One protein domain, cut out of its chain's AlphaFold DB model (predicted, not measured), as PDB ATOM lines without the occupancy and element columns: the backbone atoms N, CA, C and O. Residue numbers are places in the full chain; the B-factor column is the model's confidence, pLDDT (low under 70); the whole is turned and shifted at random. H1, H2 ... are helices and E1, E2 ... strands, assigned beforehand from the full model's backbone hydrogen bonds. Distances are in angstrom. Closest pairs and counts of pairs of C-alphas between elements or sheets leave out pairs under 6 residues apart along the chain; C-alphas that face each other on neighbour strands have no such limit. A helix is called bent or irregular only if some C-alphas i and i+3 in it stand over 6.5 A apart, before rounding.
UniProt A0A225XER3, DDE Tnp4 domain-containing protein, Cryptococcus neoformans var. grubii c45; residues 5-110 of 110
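What this domain is: This is residues 5 to 110 of the 110 residues of the protein "DDE Tnp4 domain-containing protein" of Cryptococcus neoformans var. grubii c45 (UniProt A0A225XER3). A two-stranded hairpin, E1 and E2, has the short helix H2 over one face, while the long bent helix H5 starts far from the hairpin and brings its second arm, H5b, past E1. A very short pair of strands, E3 and E4, lies near the middle, and from it a loop swings out before H5, with residues 77 to 82 sticking out. The printed part has 106 residues, with five named helices and four named strands in the order H1 E1 E2 H2 H3 H4 E3 E4 H5. The class is mixed, with sheets E1 - E2, antiparallel, and E3 - E4, parallel; the whole is compact, with a radius of gyration of the C-alphas of 14.7 A and spans of 38 by 37 by 28 A.

How they stand to each other: Begin at the hairpin of E1, residues 10 to 16, and E2, residues 22 to 30, antiparallel at 163 degrees; look for N 11 and O 29 at 2.9 A and N 26 and O 13 at 2.7 A, both within hydrogen-bond range. The closest C-alphas of E2 and H2, residues 35 to 41, are those of Phe 29 and Ala 38, 7.1 A apart. H3, residues 43 to 46, is close to H2 but not clearly touching, with C-alphas 39 and 45 at 6.5 A. H4, residues 48 to 51, is likewise close to H3 but not clearly touching, with C-alphas 44 and 51 at 6.2 A. H1, residues 5 to 8, comes closest to E2 at the C-alphas of Glu 6 and Ser 30, 6.0 A apart. E3, residues 58 to 60, and E4, residues 70 to 72, are parallel at 37 degrees, with N 60 and O 71 at 2.9 A. H5, residues 85 to 109, was assigned as one helix by its hydrogen bonds but is bent: C-alphas 93 and 96 are 6.7 A apart, and its arms H5a, residues 85 to 93, and H5b, residues 96 to 109, stand at a steep tilt of 47 degrees. The closest C-alphas of E1 and H5b are those of Val 16 and Thr 101, 5.7 A apart. In H2 and H5a every O i to N i+4 pair is within hydrogen-bond range, in H5b 8 of 10; H1, H3 and H4 are too short for such a pair.

Where its parts are: Find C-alpha 10 at (30.174, 33.293, 20.478); from there E1 runs 19.1 A to C-alpha 16, and E2 returns over 20.8 A to C-alpha 30 at (25.517, 34.477, 20.051). H2 measures 10.0 A, H5a 12.6 A and H5b 20.5 A, ending at C-alpha 109 at (42.705, 35.165, 22.528).

The domain as a whole: The farthest C-alphas, those of Lys 7 and Gly 85, are 41.5 A apart. The printed part has no cut; the link from E4 to H5, 12 residues, is long. Mean pLDDT of the printed part is 88.6, and residues 78 to 81 are under 70.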
ATOM      1  N   LYS A   5      28.712  35.065  11.905       71.31
ATOM      2  CA  LYS A   5      28.688  35.423  13.331       71.31
ATOM      3  C   LYS A   5      27.505  34.814  14.091       71.31
ATOM      4  O   LYS A   5      27.669  34.482  15.254       71.31
ATOM      5  N   GLU A   6      26.340  34.661  13.463       70.00
ATOM      6  CA  GLU A   6      25.185  34.012  14.104       70.00
ATOM      7  C   GLU A   6      25.394  32.508  14.261       70.00
ATOM      8  O   GLU A   6      25.041  31.959  15.300       70.00
ATOM      9  N   LYS A   7      25.963  31.848  13.244       75.06
ATOM     10  CA  LYS A   7      26.099  30.383  13.219       75.06
ATOM     11  C   LYS A   7      27.236  29.845  14.081       75.06
ATOM     12  O   LYS A   7      27.068  28.802  14.700       75.06
ATOM     13  N   TYR A   8      28.384  30.518  14.083       81.38
ATOM     14  CA  TYR A   8      29.610  29.986  14.699       81.38
ATOM     15  C   TYR A   8      30.257  30.947  15.690       81.38
ATOM     16  O   TYR A   8      31.258  30.617  16.319       81.38
ATOM     17  N   GLY A   9      29.726  32.163  15.806       83.25
ATOM     18  CA  GLY A   9      30.281  33.166  16.690       83.25
ATOM     19  C   GLY A   9      29.683  33.071  18.085       83.25
ATOM     20  O   GLY A   9      28.467  32.997  18.259       83.25
ATOM     21  N   TYR A  10      30.552  33.179  19.081       86.25
ATOM     22  CA  TYR A  10      30.174  33.293  20.478       86.25
ATOM     23  C   TYR A  10      30.560  34.667  21.031       86.25
ATOM     24  O   TYR A  10      31.598  35.220  20.658       86.25
ATOM     25  N   LYS A  11      29.730  35.230  21.911       88.75
ATOM     26  CA  LYS A  11      30.000  36.500  22.589       88.75
ATOM     27  C   LYS A  11      30.313  36.272  24.058       88.75
ATOM     28  O   LYS A  11      29.523  35.686  24.791       88.75
ATOM     29  N   MET A  12      31.445  36.831  24.471       90.12
ATOM     30  CA  MET A  12      31.824  36.986  25.867       90.12
ATOM     31  C   MET A  12      31.892  38.477  26.191       90.12
ATOM     32  O   MET A  12      32.534  39.241  25.468       90.12
ATOM     33  N   MET A  13      31.258  38.878  27.287       91.62
ATOM     34  CA  MET A  13      31.480  40.178  27.915       91.62
ATOM     35  C   MET A  13      32.245  39.962  29.209       91.62
ATOM     36  O   MET A  13      31.921  39.044  29.950       91.62
ATOM     37  N   ALA A  14      33.232  40.797  29.511       93.06
ATOM     38  CA  ALA A  14      33.953  40.684  30.770       93.06
ATOM     39  C   ALA A  14      34.334  42.055  31.324       93.06
ATOM     40  O   ALA A  14      34.550  43.002  30.567       93.06
ATOM     41  N   VAL A  15      34.415  42.141  32.650       93.81
ATOM     42  CA  VAL A  15      34.913  43.304  33.384       93.81
ATOM     43  C   VAL A  15      36.343  43.016  33.804       93.81
ATOM     44  O   VAL A  15      36.625  41.974  34.399       93.81
ATOM     45  N   VAL A  16      37.231  43.953  33.499       94.06
ATOM     46  CA  VAL A  16      38.642  43.904  33.877       94.06
ATOM     47  C   VAL A  16      38.920  45.075  34.805       94.06
ATOM     48  O   VAL A  16      38.493  46.198  34.531       94.06
ATOM     49  N   ASP A  17      39.622  44.814  35.899       92.19
ATOM     50  CA  ASP A  17      40.023  45.859  36.832       92.19
ATOM     51  C   ASP A  17      41.313  46.585  36.406       92.19
ATOM     52  O   ASP A  17      41.948  46.300  35.388       92.19
ATOM     53  N   HIS A  18      41.736  47.546  37.224       90.00
ATOM     54  CA  HIS A  18      42.962  48.313  37.006       90.00
ATOM     55  C   HIS A  18      44.255  47.480  37.141       90.00
ATOM     56  O   HIS A  18      45.306  47.923  36.678       90.00
ATOM     57  N   LEU A  19      44.184  46.287  37.739       92.69
ATOM     58  CA  LEU A  19      45.283  45.321  37.835       92.69
ATOM     59  C   LEU A  19      45.273  44.313  36.680       92.69
ATOM     60  O   LEU A  19      46.074  43.381  36.684       92.69
ATOM     61  N   LYS A  20      44.418  44.527  35.668       92.69
ATOM     62  CA  LYS A  20      44.286  43.681  34.476       92.69
ATOM     63  C   LYS A  20      43.718  42.286  34.776       92.69
ATOM     64  O   LYS A  20      43.862  41.378  33.960       92.69
ATOM     65  N   GLY A  21      43.057  42.113  35.920       94.31
ATOM     66  CA  GLY A  21      42.370  40.883  36.295       94.31
ATOM     67  C   GLY A  21      40.910  40.887  35.847       94.31
ATOM     68  O   GLY A  21      40.205  41.882  36.023       94.31
ATOM     69  N   PHE A  22      40.434  39.766  35.301       94.31
ATOM     70  CA  PHE A  22      39.008  39.562  35.043       94.31
ATOM     71  C   PHE A  22      38.255  39.427  36.374       94.31
ATOM     72  O   PHE A  22      38.583  38.572  37.195       94.31
ATOM     73  N   ARG A  23      37.248  40.277  36.592       93.69
ATOM     74  CA  ARG A  23      36.412  40.288  37.810       93.69
ATOM     75  C   ARG A  23      35.019  39.730  37.590       93.69
ATOM     76  O   ARG A  23      34.392  39.243  38.521       93.69
ATOM     77  N   TYR A  24      34.554  39.786  36.353       94.19
ATOM     78  CA  TYR A  24      33.269  39.257  35.940       94.19
ATOM     79  C   TYR A  24      33.375  38.836  34.483       94.19
ATOM     80  O   TYR A  24      34.007  39.535  33.690       94.19
ATOM     81  N   ALA A  25      32.748  37.722  34.125       93.25
ATOM     82  CA  ALA A  25      32.638  37.281  32.747       93.25
ATOM     83  C   ALA A  25      31.247  36.694  32.515       93.25
ATOM     84  O   ALA A  25      30.773  35.850  33.271       93.25
ATOM     85  N   LEU A  26      30.601  37.171  31.460       91.94
ATOM     86  CA  LEU A  26      29.301  36.735  31.002       91.94
ATOM     87  C   LEU A  26      29.448  36.005  29.677       91.94
ATOM     88  O   LEU A  26      30.057  36.490  28.718       91.94
ATOM     89  N   PHE A  27      28.814  34.849  29.668       90.25
ATOM     90  CA  PHE A  27      28.833  33.824  28.649       90.25
ATOM     91  C   PHE A  27      27.372  33.526  28.267       90.25
ATOM     92  O   PHE A  27      26.460  33.751  29.058       90.25
ATOM     93  N   GLY A  28      27.137  33.019  27.061       85.62
ATOM     94  CA  GLY A  28      25.854  32.442  26.646       85.62
ATOM     95  C   GLY A  28      25.175  33.175  25.494       85.62
ATOM     96  O   GLY A  28      24.065  32.815  25.116       85.62
ATOM     97  N   PHE A  29      25.830  34.179  24.912       85.75
ATOM     98  CA  PHE A  29      25.274  34.951  23.808       85.75
ATOM     99  C   PHE A  29      25.873  34.534  22.467       85.75
ATOM    100  O   PHE A  29      27.074  34.282  22.346       85.75
ATOM    101  N   SER A  30      25.034  34.527  21.431       87.94
ATOM    102  CA  SER A  30      25.517  34.477  20.051       87.94
ATOM    103  C   SER A  30      26.365  35.721  19.765       87.94
ATOM    104  O   SER A  30      26.084  36.812  20.272       87.94
ATOM    105  N   ALA A  31      27.380  35.614  18.903       85.81
ATOM    106  CA  ALA A  31      28.166  36.786  18.498       85.81
ATOM    107  C   ALA A  31      27.334  37.874  17.804       85.81
ATOM    108  O   ALA A  31      27.773  39.023  17.737       85.81
ATOM    109  N   ALA A  32      26.144  37.534  17.304       86.31
ATOM    110  CA  ALA A  32      25.220  38.487  16.703       86.31
ATOM    111  C   ALA A  32      24.386  39.283  17.717       86.31
ATOM    112  O   ALA A  32      23.800  40.299  17.347       86.31
ATOM    113  N   THR A  33      24.337  38.860  18.984       88.44
ATOM    114  CA  THR A  33      23.605  39.583  20.029       88.44
ATOM    115  C   THR A  33      24.143  41.008  20.156       88.44
ATOM    116  O   THR A  33      25.351  41.222  20.156       88.44
ATOM    117  N   ASN A  34      23.265  42.003  20.280       88.88
ATOM    118  CA  ASN A  34      23.673  43.392  20.499       88.88
ATOM    119  C   ASN A  34      24.409  43.533  21.848       88.88
ATOM    120  O   ASN A  34      23.948  42.988  22.847       88.88
ATOM    121  N   ASP A  35      25.522  44.273  21.894       88.75
ATOM    122  CA  ASP A  35      26.279  44.511  23.136       88.75
ATOM    123  C   ASP A  35      25.413  45.117  24.247       88.75
ATOM    124  O   ASP A  35      25.527  44.707  25.400       88.75
ATOM    125  N   GLN A  36      24.488  46.021  23.902       90.69
ATOM    126  CA  GLN A  36      23.538  46.576  24.867       90.69
ATOM    127  C   GLN A  36      22.627  45.493  25.444       90.69
ATOM    128  O   GLN A  36      22.378  45.472  26.638       90.69
ATOM    129  N   MET A  37      22.145  44.573  24.609       91.38
ATOM    130  CA  MET A  37      21.263  43.502  25.068       91.38
ATOM    131  C   MET A  37      22.005  42.536  25.996       91.38
ATOM    132  O   MET A  37      21.460  42.124  27.014       91.38
ATOM    133  N   ALA A  38      23.254  42.196  25.668       90.56
ATOM    134  CA  ALA A  38      24.085  41.361  26.529       90.56
ATOM    135  C   ALA A  38      24.395  42.057  27.871       90.56
ATOM    136  O   ALA A  38      24.376  41.405  28.912       90.56
ATOM    137  N   GLN A  39      24.600  43.381  27.867       91.12
ATOM    138  CA  GLN A  39      24.708  44.187  29.086       91.12
ATOM    139  C   GLN A  39      23.406  44.162  29.896       91.12
ATOM    140  O   GLN A  39      23.450  43.849  31.080       91.12
ATOM    141  N   ASP A  40      22.261  44.449  29.278       91.44
ATOM    142  CA  ASP A  40      20.959  44.542  29.956       91.44
ATOM    143  C   ASP A  40      20.563  43.209  30.617       91.44
ATOM    144  O   ASP A  40      19.960  43.183  31.690       91.44
ATOM    145  N   LEU A  41      20.937  42.086  29.995       91.50
ATOM    146  CA  LEU A  41      20.674  40.740  30.505       91.50
ATOM    147  C   LEU A  41      21.699  40.255  31.540       91.50
ATOM    148  O   LEU A  41      21.468  39.226  32.173       91.50
ATOM    149  N   SER A  42      22.812  40.968  31.717       91.44
ATOM    150  CA  SER A  42      23.858  40.599  32.672       91.44
ATOM    151  C   SER A  42      23.403  40.775  34.121       91.44
ATOM    152  O   SER A  42      22.725  41.749  34.452       91.44
ATOM    153  N   ASP A  43      23.854  39.896  35.017       91.88
ATOM    154  CA  ASP A  43      23.628  40.078  36.457       91.88
ATOM    155  C   ASP A  43      24.332  41.323  36.997       91.88
ATOM    156  O   ASP A  43      23.826  41.974  37.907       91.88
ATOM    157  N   LEU A  44      25.435  41.718  36.354       91.44
ATOM    158  CA  LEU A  44      26.116  42.986  36.593       91.44
ATOM    159  C   LEU A  44      25.160  44.191  36.457       91.44
ATOM    160  O   LEU A  44      25.264  45.152  37.216       91.44
ATOM    161  N   HIS A  45      24.224  44.140  35.500       91.81
ATOM    162  CA  HIS A  45      23.214  45.179  35.288       91.81
ATOM    163  C   HIS A  45      21.938  44.951  36.104       91.81
ATOM    164  O   HIS A  45      21.359  45.908  36.610       91.81
ATOM    165  N   ARG A  46      21.488  43.697  36.235       93.25
ATOM    166  CA  ARG A  46      20.219  43.355  36.900       93.25
ATOM    167  C   ARG A  46      20.307  43.383  38.424       93.25
ATOM    168  O   ARG A  46      19.309  43.670  39.075       93.25
ATOM    169  N   ASN A  47      21.480  43.097  38.985       93.50
ATOM    170  CA  ASN A  47      21.711  42.976  40.424       93.50
ATOM    171  C   ASN A  47      22.923  43.817  40.886       93.50
ATOM    172  O   ASN A  47      23.795  43.292  41.580       93.50
ATOM    173  N   PRO A  48      23.011  45.121  40.551       92.50
ATOM    174  CA  PRO A  48      24.233  45.914  40.723       92.50
ATOM    175  C   PRO A  48      24.740  45.953  42.173       92.50
ATOM    176  O   PRO A  48      25.944  45.942  42.402       92.50
ATOM    177  N   HIS A  49      23.847  45.905  43.164       92.94
ATOM    178  CA  HIS A  49      24.209  45.902  44.587       92.94
ATOM    179  C   HIS A  49      25.021  44.679  45.040       92.94
ATOM    180  O   HIS A  49      25.648  44.732  46.092       92.94
ATOM    181  N   GLN A  50      25.005  43.580  44.280       93.94
ATOM    182  CA  GLN A  50      25.805  42.388  44.582       93.94
ATOM    183  C   GLN A  50      27.220  42.464  43.995       93.94
ATOM    184  O   GLN A  50      28.097  41.723  44.428       93.94
ATOM    185  N   PHE A  51      27.440  43.342  43.011       92.81
ATOM    186  CA  PHE A  51      28.687  43.407  42.241       92.81
ATOM    187  C   PHE A  51      29.462  44.710  42.431       92.81
ATOM    188  O   PHE A  51      30.661  44.726  42.176       92.81
ATOM    189  N   PHE A  52      28.796  45.784  42.854       93.31
ATOM    190  CA  PHE A  52      29.395  47.104  43.007       93.31
ATOM    191  C   PHE A  52      29.307  47.581  44.448       93.31
ATOM    192  O   PHE A  52      28.239  47.580  45.065       93.31
ATOM    193  N   SER A  53      30.429  48.086  44.946       93.00
ATOM    194  CA  SER A  53      30.441  48.926  46.138       93.00
ATOM    195  C   SER A  53      29.884  50.323  45.821       93.00
ATOM    196  O   SER A  53      29.877  50.754  44.663       93.00
ATOM    197  N   PRO A  54      29.436  51.094  46.829       91.88
ATOM    198  CA  PRO A  54      29.045  52.482  46.613       91.88
ATOM    199  C   PRO A  54      30.150  53.282  45.903       91.88
ATOM    200  O   PRO A  54      31.298  53.275  46.343       91.88
ATOM    201  N   LYS A  55      29.779  54.017  44.844       90.06
ATOM    202  CA  LYS A  55      30.682  54.807  43.975       90.06
ATOM    203  C   LYS A  55      31.668  53.979  43.140       90.06
ATOM    204  O   LYS A  55      32.665  54.518  42.659       90.06
ATOM    205  N   GLU A  56      31.395  52.697  42.952       92.81
ATOM    206  CA  GLU A  56      32.100  51.867  41.987       92.81
ATOM    207  C   GLU A  56      31.375  51.887  40.639       92.81
ATOM    208  O   GLU A  56      30.148  51.818  40.571       92.81
ATOM    209  N   TYR A  57      32.147  51.992  39.558       92.56
ATOM    210  CA  TYR A  57      31.629  52.097  38.198       92.56
ATOM    211  C   TYR A  57      32.510  51.312  37.233       92.56
ATOM    212  O   TYR A  57      33.722  51.204  37.423       92.56
ATOM    213  N   VAL A  58      31.914  50.842  36.141       93.06
ATOM    214  CA  VAL A  58      32.631  50.285  34.993       93.06
ATOM    215  C   VAL A  58      32.535  51.214  33.793       93.06
ATOM    216  O   VAL A  58      31.486  51.795  33.501       93.06
ATOM    217  N   PHE A  59      33.638  51.332  33.057       93.19
ATOM    218  CA  PHE A  59      33.627  52.006  31.765       93.19
ATOM    219  C   PHE A  59      33.056  51.071  30.698       93.19
ATOM    220  O   PHE A  59      33.591  49.989  30.459       93.19
ATOM    221  N   GLY A  60      31.971  51.503  30.060       91.19
ATOM    222  CA  GLY A  60      31.333  50.799  28.950       91.19
ATOM    223  C   GLY A  60      31.858  51.257  27.591       91.19
ATOM    224  O   GLY A  60      32.418  52.350  27.450       91.19
ATOM    225  N   ASP A  61      31.636  50.442  26.560       87.44
ATOM    226  CA  ASP A  61      31.908  50.875  25.190       87.44
ATOM    227  C   ASP A  61      30.960  52.011  24.775       87.44
ATOM    228  O   ASP A  61      29.870  52.181  25.324       87.44
ATOM    229  N   ALA A  62      31.357  52.783  23.764       86.25
ATOM    230  CA  ALA A  62      30.557  53.889  23.266       86.25
ATOM    231  C   ALA A  62      29.165  53.450  22.791       86.25
ATOM    232  O   ALA A  62      28.249  54.264  22.780       86.25
ATOM    233  N   GLY A  63      28.986  52.183  22.394       85.12
ATOM    234  CA  GLY A  63      27.693  51.598  22.035       85.12
ATOM    235  C   GLY A  63      26.656  51.575  23.164       85.12
ATOM    236  O   GLY A  63      25.462  51.634  22.852       85.12
ATOM    237  N   MET A  64      27.112  51.536  24.419       90.56
ATOM    238  CA  MET A  64      26.307  51.244  25.604       90.56
ATOM    239  C   MET A  64      25.545  52.460  26.150       90.56
ATOM    240  O   MET A  64      25.912  53.616  25.927       90.56
ATOM    241  N   LYS A  65      24.468  52.195  26.888       91.31
ATOM    242  CA  LYS A  65      23.690  53.177  27.643       91.31
ATOM    243  C   LYS A  65      24.316  53.393  29.016       91.31
ATOM    244  O   LYS A  65      24.813  52.457  29.643       91.31
ATOM    245  N   SER A  66      24.250  54.638  29.479       92.31
ATOM    246  CA  SER A  66      24.628  54.991  30.845       92.31
ATOM    247  C   SER A  66      23.633  54.400  31.837       92.31
ATOM    248  O   SER A  66      22.428  54.417  31.580       92.31
ATOM    249  N   SER A  67      24.137  53.926  32.971       90.88
ATOM    250  CA  SER A  67      23.348  53.507  34.134       90.88
ATOM    251  C   SER A  67      24.020  53.983  35.422       90.88
ATOM    252  O   SER A  67      25.062  54.637  35.368       90.88
ATOM    253  N   ASP A  68      23.463  53.614  36.576       89.75
ATOM    254  CA  ASP A  68      24.039  53.930  37.890       89.75
ATOM    255  C   ASP A  68      25.430  53.322  38.119       89.75
ATOM    256  O   ASP A  68      26.167  53.784  38.984       89.75
ATOM    257  N   THR A  69      25.808  52.301  37.342       93.12
ATOM    258  CA  THR A  69      27.082  51.577  37.477       93.12
ATOM    259  C   THR A  69      27.906  51.541  36.189       93.12
ATOM    260  O   THR A  69      29.083  51.189  36.233       93.12
ATOM    261  N   VAL A  70      27.338  51.926  35.039       93.69
ATOM    262  CA  VAL A  70      28.016  51.886  33.733       93.69
ATOM    263  C   VAL A  70      28.151  53.290  33.161       93.69
ATOM    264  O   VAL A  70      27.157  53.962  32.887       93.69
ATOM    265  N   ILE A  71      29.396  53.696  32.912       94.06
ATOM    266  CA  ILE A  71      29.748  54.975  32.292       94.06
ATOM    267  C   ILE A  71      30.281  54.699  30.878       94.06
ATOM    268  O   ILE A  71      31.441  54.304  30.728       94.06
ATOM    269  N   PRO A  72      29.467  54.862  29.821       93.31
ATOM    270  CA  PRO A  72      29.910  54.617  28.457       93.31
ATOM    271  C   PRO A  72      30.813  55.742  27.949       93.31
ATOM    272  O   PRO A  72      30.704  56.903  28.345       93.31
ATOM    273  N   LEU A  73      31.679  55.405  26.997       92.44
ATOM    274  CA  LEU A  73      32.416  56.403  26.225       92.44
ATOM    275  C   LEU A  73      31.476  57.208  25.317       92.44
ATOM    276  O   LEU A  73      30.436  56.729  24.864       92.44
ATOM    277  N   PHE A  74      31.864  58.429  24.959       91.19
ATOM    278  CA  PHE A  74      31.079  59.202  24.001       91.19
ATOM    279  C   PHE A  74      31.239  58.647  22.583       91.19
ATOM    280  O   PHE A  74      32.361  58.526  22.077       91.19
ATOM    281  N   LYS A  75      30.110  58.384  21.907       86.25
ATOM    282  CA  LYS A  75      30.077  58.079  20.467       86.25
ATOM    283  C   LYS A  75      30.664  59.241  19.666       86.25
ATOM    284  O   LYS A  75      30.496  60.410  20.018       86.25
ATOM    285  N   ARG A  76      31.317  58.910  18.552       82.31
ATOM    286  CA  ARG A  76      31.697  59.898  17.535       82.31
ATOM    287  C   ARG A  76      30.430  60.508  16.940       82.31
ATOM    288  O   ARG A  76      29.448  59.800  16.705       82.31
ATOM    289  N   GLU A  77      30.439  61.813  16.703       76.19
ATOM    290  CA  GLU A  77      29.290  62.478  16.098       76.19
ATOM    291  C   GLU A  77      29.186  62.098  14.617       76.19
ATOM    292  O   GLU A  77      30.180  62.097  13.888       76.19
ATOM    293  N   ARG A  78      27.971  61.755  14.163       66.62
ATOM    294  CA  ARG A  78      27.730  61.177  12.825       66.62
ATOM    295  C   ARG A  78      28.270  62.034  11.676       66.62
ATOM    296  O   ARG A  78      28.642  61.484  10.647       66.62
ATOM    297  N   LYS A  79      28.296  63.360  11.848       66.88
ATOM    298  CA  LYS A  79      28.702  64.320  10.811       66.88
ATOM    299  C   LYS A  79      30.208  64.570  10.759       66.88
ATOM    300  O   LYS A  79      30.731  64.813   9.683       66.88
ATOM    301  N   THR A  80      30.893  64.526  11.898       63.75
ATOM    302  CA  THR A  80      32.303  64.933  12.001       63.75
ATOM    303  C   THR A  80      33.249  63.753  12.177       63.75
ATOM    304  O   THR A  80      34.449  63.934  12.031       63.75
ATOM    305  N   GLN A  81      32.738  62.556  12.508       68.19
ATOM    306  CA  GLN A  81      33.529  61.357  12.843       68.19
ATOM    307  C   GLN A  81      34.553  61.576  13.972       68.19
ATOM    308  O   GLN A  81      35.397  60.720  14.235       68.19
ATOM    309  N   VAL A  82      34.453  62.698  14.684       70.50
ATOM    310  CA  VAL A  82      35.378  63.115  15.729       70.50
ATOM    311  C   VAL A  82      34.559  63.585  16.916       70.50
ATOM    312  O   VAL A  82      33.568  64.304  16.783       70.50
ATOM    313  N   THR A  83      34.966  63.147  18.098       76.19
ATOM    314  CA  THR A  83      34.457  63.694  19.346       76.19
ATOM    315  C   THR A  83      35.234  64.983  19.626       76.19
ATOM    316  O   THR A  83      36.460  64.946  19.614       76.19
ATOM    317  N   VAL A  84      34.557  66.114  19.852       81.19
ATOM    318  CA  VAL A  84      35.192  67.427  20.105       81.19
ATOM    319  C   VAL A  84      34.913  67.932  21.523       81.19
ATOM    320  O   VAL A  84      33.981  67.475  22.190       81.19
ATOM    321  N   GLY A  85      35.744  68.860  22.004       88.00
ATOM    322  CA  GLY A  85      35.566  69.524  23.298       88.00
ATOM    323  C   GLY A  85      35.646  68.577  24.503       88.00
ATOM    324  O   GLY A  85      36.500  67.690  24.568       88.00
ATOM    325  N   SER A  86      34.741  68.761  25.467       89.50
ATOM    326  CA  SER A  86      34.714  68.013  26.735       89.50
ATOM    327  C   SER A  86      34.550  66.502  26.548       89.50
ATOM    328  O   SER A  86      35.179  65.718  27.256       89.50
ATOM    329  N   LYS A  87      33.772  66.077  25.548       90.00
ATOM    330  CA  LYS A  87      33.587  64.660  25.207       90.00
ATOM    331  C   LYS A  87      34.887  64.021  24.693       90.00
ATOM    332  O   LYS A  87      35.189  62.876  25.022       90.00
ATOM    333  N   ALA A  88      35.666  64.764  23.901       89.88
ATOM    334  CA  ALA A  88      36.979  64.326  23.418       89.88
ATOM    335  C   ALA A  88      37.963  64.167  24.575       89.88
ATOM    336  O   ALA A  88      38.648  63.153  24.682       89.88
ATOM    337  N   TYR A  89      37.979  65.161  25.464       92.38
ATOM    338  CA  TYR A  89      38.803  65.156  26.663       92.38
ATOM    339  C   TYR A  89      38.473  63.964  27.567       92.38
ATOM    340  O   TYR A  89      39.378  63.238  27.973       92.38
ATOM    341  N   PHE A  90      37.185  63.708  27.818       92.50
ATOM    342  CA  PHE A  90      36.734  62.547  28.584       92.50
ATOM    343  C   PHE A  90      37.219  61.232  27.958       92.50
ATOM    344  O   PHE A  90      37.911  60.454  28.612       92.50
ATOM    345  N   ASN A  91      36.950  61.019  26.664       92.44
ATOM    346  CA  ASN A  91      37.390  59.812  25.963       92.44
ATOM    347  C   ASN A  91      38.921  59.654  25.977       92.44
ATOM    348  O   ASN A  91      39.418  58.538  26.115       92.44
ATOM    349  N   HIS A  92      39.671  60.754  25.865       91.75
ATOM    350  CA  HIS A  92      41.130  60.747  25.962       91.75
ATOM    351  C   HIS A  92      41.603  60.301  27.353       91.75
ATOM    352  O   HIS A  92      42.507  59.473  27.456       91.75
ATOM    353  N   LYS A  93      40.962  60.769  28.431       92.50
ATOM    354  CA  LYS A  93      41.271  60.316  29.799       92.50
ATOM    355  C   LYS A  93      40.955  58.835  30.006       92.50
ATOM    356  O   LYS A  93      41.737  58.133  30.644       92.50
ATOM    357  N   CYS A  94      39.877  58.335  29.406       91.19
ATOM    358  CA  CYS A  94      39.523  56.917  29.458       91.19
ATOM    359  C   CYS A  94      40.376  56.031  28.529       91.19
ATOM    360  O   CYS A  94      40.354  54.810  28.679       91.19
ATOM    361  N   ALA A  95      41.157  56.595  27.599       89.69
ATOM    362  CA  ALA A  95      41.960  55.821  26.647       89.69
ATOM    363  C   ALA A  95      42.949  54.874  27.344       89.69
ATOM    364  O   ALA A  95      43.088  53.723  26.941       89.69
ATOM    365  N   LYS A  96      43.573  55.314  28.446       89.75
ATOM    366  CA  LYS A  96      44.459  54.453  29.243       89.75
ATOM    367  C   LYS A  96      43.709  53.252  29.826       89.75
ATOM    368  O   LYS A  96      44.220  52.140  29.774       89.75
ATOM    369  N   ALA A  97      42.499  53.466  30.346       88.38
ATOM    370  CA  ALA A  97      41.663  52.390  30.877       88.38
ATOM    371  C   ALA A  97      41.290  51.371  29.792       88.38
ATOM    372  O   ALA A  97      41.361  50.175  30.047       88.38
ATOM    373  N   ARG A  98      41.003  51.831  28.566       88.75
ATOM    374  CA  ARG A  98      40.746  50.946  27.419       88.75
ATOM    375  C   ARG A  98      41.937  50.064  27.060       88.75
ATOM    376  O   ARG A  98      41.776  48.876  26.832       88.75
ATOM    377  N   VAL A  99      43.139  50.635  27.025       88.38
ATOM    378  CA  VAL A  99      44.351  49.854  26.738       88.38
ATOM    379  C   VAL A  99      44.576  48.798  27.829       88.38
ATOM    380  O   VAL A  99      44.975  47.672  27.534       88.38
ATOM    381  N   MET A 100      44.277  49.130  29.090       89.12
ATOM    382  CA  MET A 100      44.368  48.175  30.198       89.12
ATOM    383  C   MET A 100      43.354  47.034  30.090       89.12
ATOM    384  O   MET A 100      43.713  45.915  30.439       89.12
ATOM    385  N   THR A 101      42.136  47.277  29.595       90.12
ATOM    386  CA  THR A 101      41.162  46.211  29.311       90.12
ATOM    387  C   THR A 101      41.544  45.400  28.073       90.12
ATOM    388  O   THR A 101      41.427  44.180  28.094       90.12
ATOM    389  N   GLU A 102      42.037  46.025  27.003       90.62
ATOM    390  CA  GLU A 102      42.383  45.333  25.751       90.62
ATOM    391  C   GLU A 102      43.525  44.318  25.924       90.62
ATOM    392  O   GLU A 102      43.495  43.260  25.294       90.62
ATOM    393  N   GLN A 103      44.493  44.581  26.809       93.00
ATOM    394  CA  GLN A 103      45.632  43.682  27.015       93.00
ATOM    395  C   GLN A 103      45.225  42.277  27.527       93.00
ATOM    396  O   GLN A 103      45.611  41.301  26.882       93.00
ATOM    397  N   PRO A 104      44.449  42.109  28.617       93.12
ATOM    398  CA  PRO A 104      43.953  40.795  29.053       93.12
ATOM    399  C   PRO A 104      43.126  40.066  28.005       93.12
ATOM    400  O   PRO A 104      43.273  38.859  27.845       93.12
ATOM    401  N   PHE A 105      42.292  40.786  27.250       91.31
ATOM    402  CA  PHE A 105      41.553  40.195  26.134       91.31
ATOM    403  C   PHE A 105      42.476  39.739  24.998       91.31
ATOM    404  O   PHE A 105      42.159  38.761  24.329       91.31
ATOM    405  N   GLY A 106      43.592  40.433  24.763       92.88
ATOM    406  CA  GLY A 106      44.627  40.007  23.822       92.88
ATOM    407  C   GLY A 106      45.317  38.721  24.273       92.88
ATOM    408  O   GLY A 106      45.454  37.804  23.476       92.88
ATOM    409  N   ILE A 107      45.673  38.626  25.559       92.69
ATOM    410  CA  ILE A 107      46.267  37.413  26.147       92.69
ATOM    411  C   ILE A 107      45.290  36.236  26.075       92.69
ATOM    412  O   ILE A 107      45.692  35.150  25.698       92.69
ATOM    413  N   LEU A 108      44.010  36.454  26.391       90.44
ATOM    414  CA  LEU A 108      42.985  35.405  26.378       90.44
ATOM    415  C   LEU A 108      42.722  34.814  24.980       90.44
ATOM    416  O   LEU A 108      42.241  33.691  24.873       90.44
ATOM    417  N   LYS A 109      42.953  35.590  23.917       85.88
ATOM    418  CA  LYS A 109      42.705  35.165  22.528       85.88
ATOM    419  C   LYS A 109      43.895  34.451  21.883       85.88
ATOM    420  O   LYS A 109      43.697  33.871  20.816       85.88
ATOM    421  N   ASN A 110      45.084  34.565  22.476       75.69
ATOM    422  CA  ASN A 110      46.309  33.909  22.019       75.69
ATOM    423  C   ASN A 110      46.411  32.497  22.591       75.69
ATOM    424  O   ASN A 110      46.941  31.634  21.861       75.69
TER     425      ASN A 110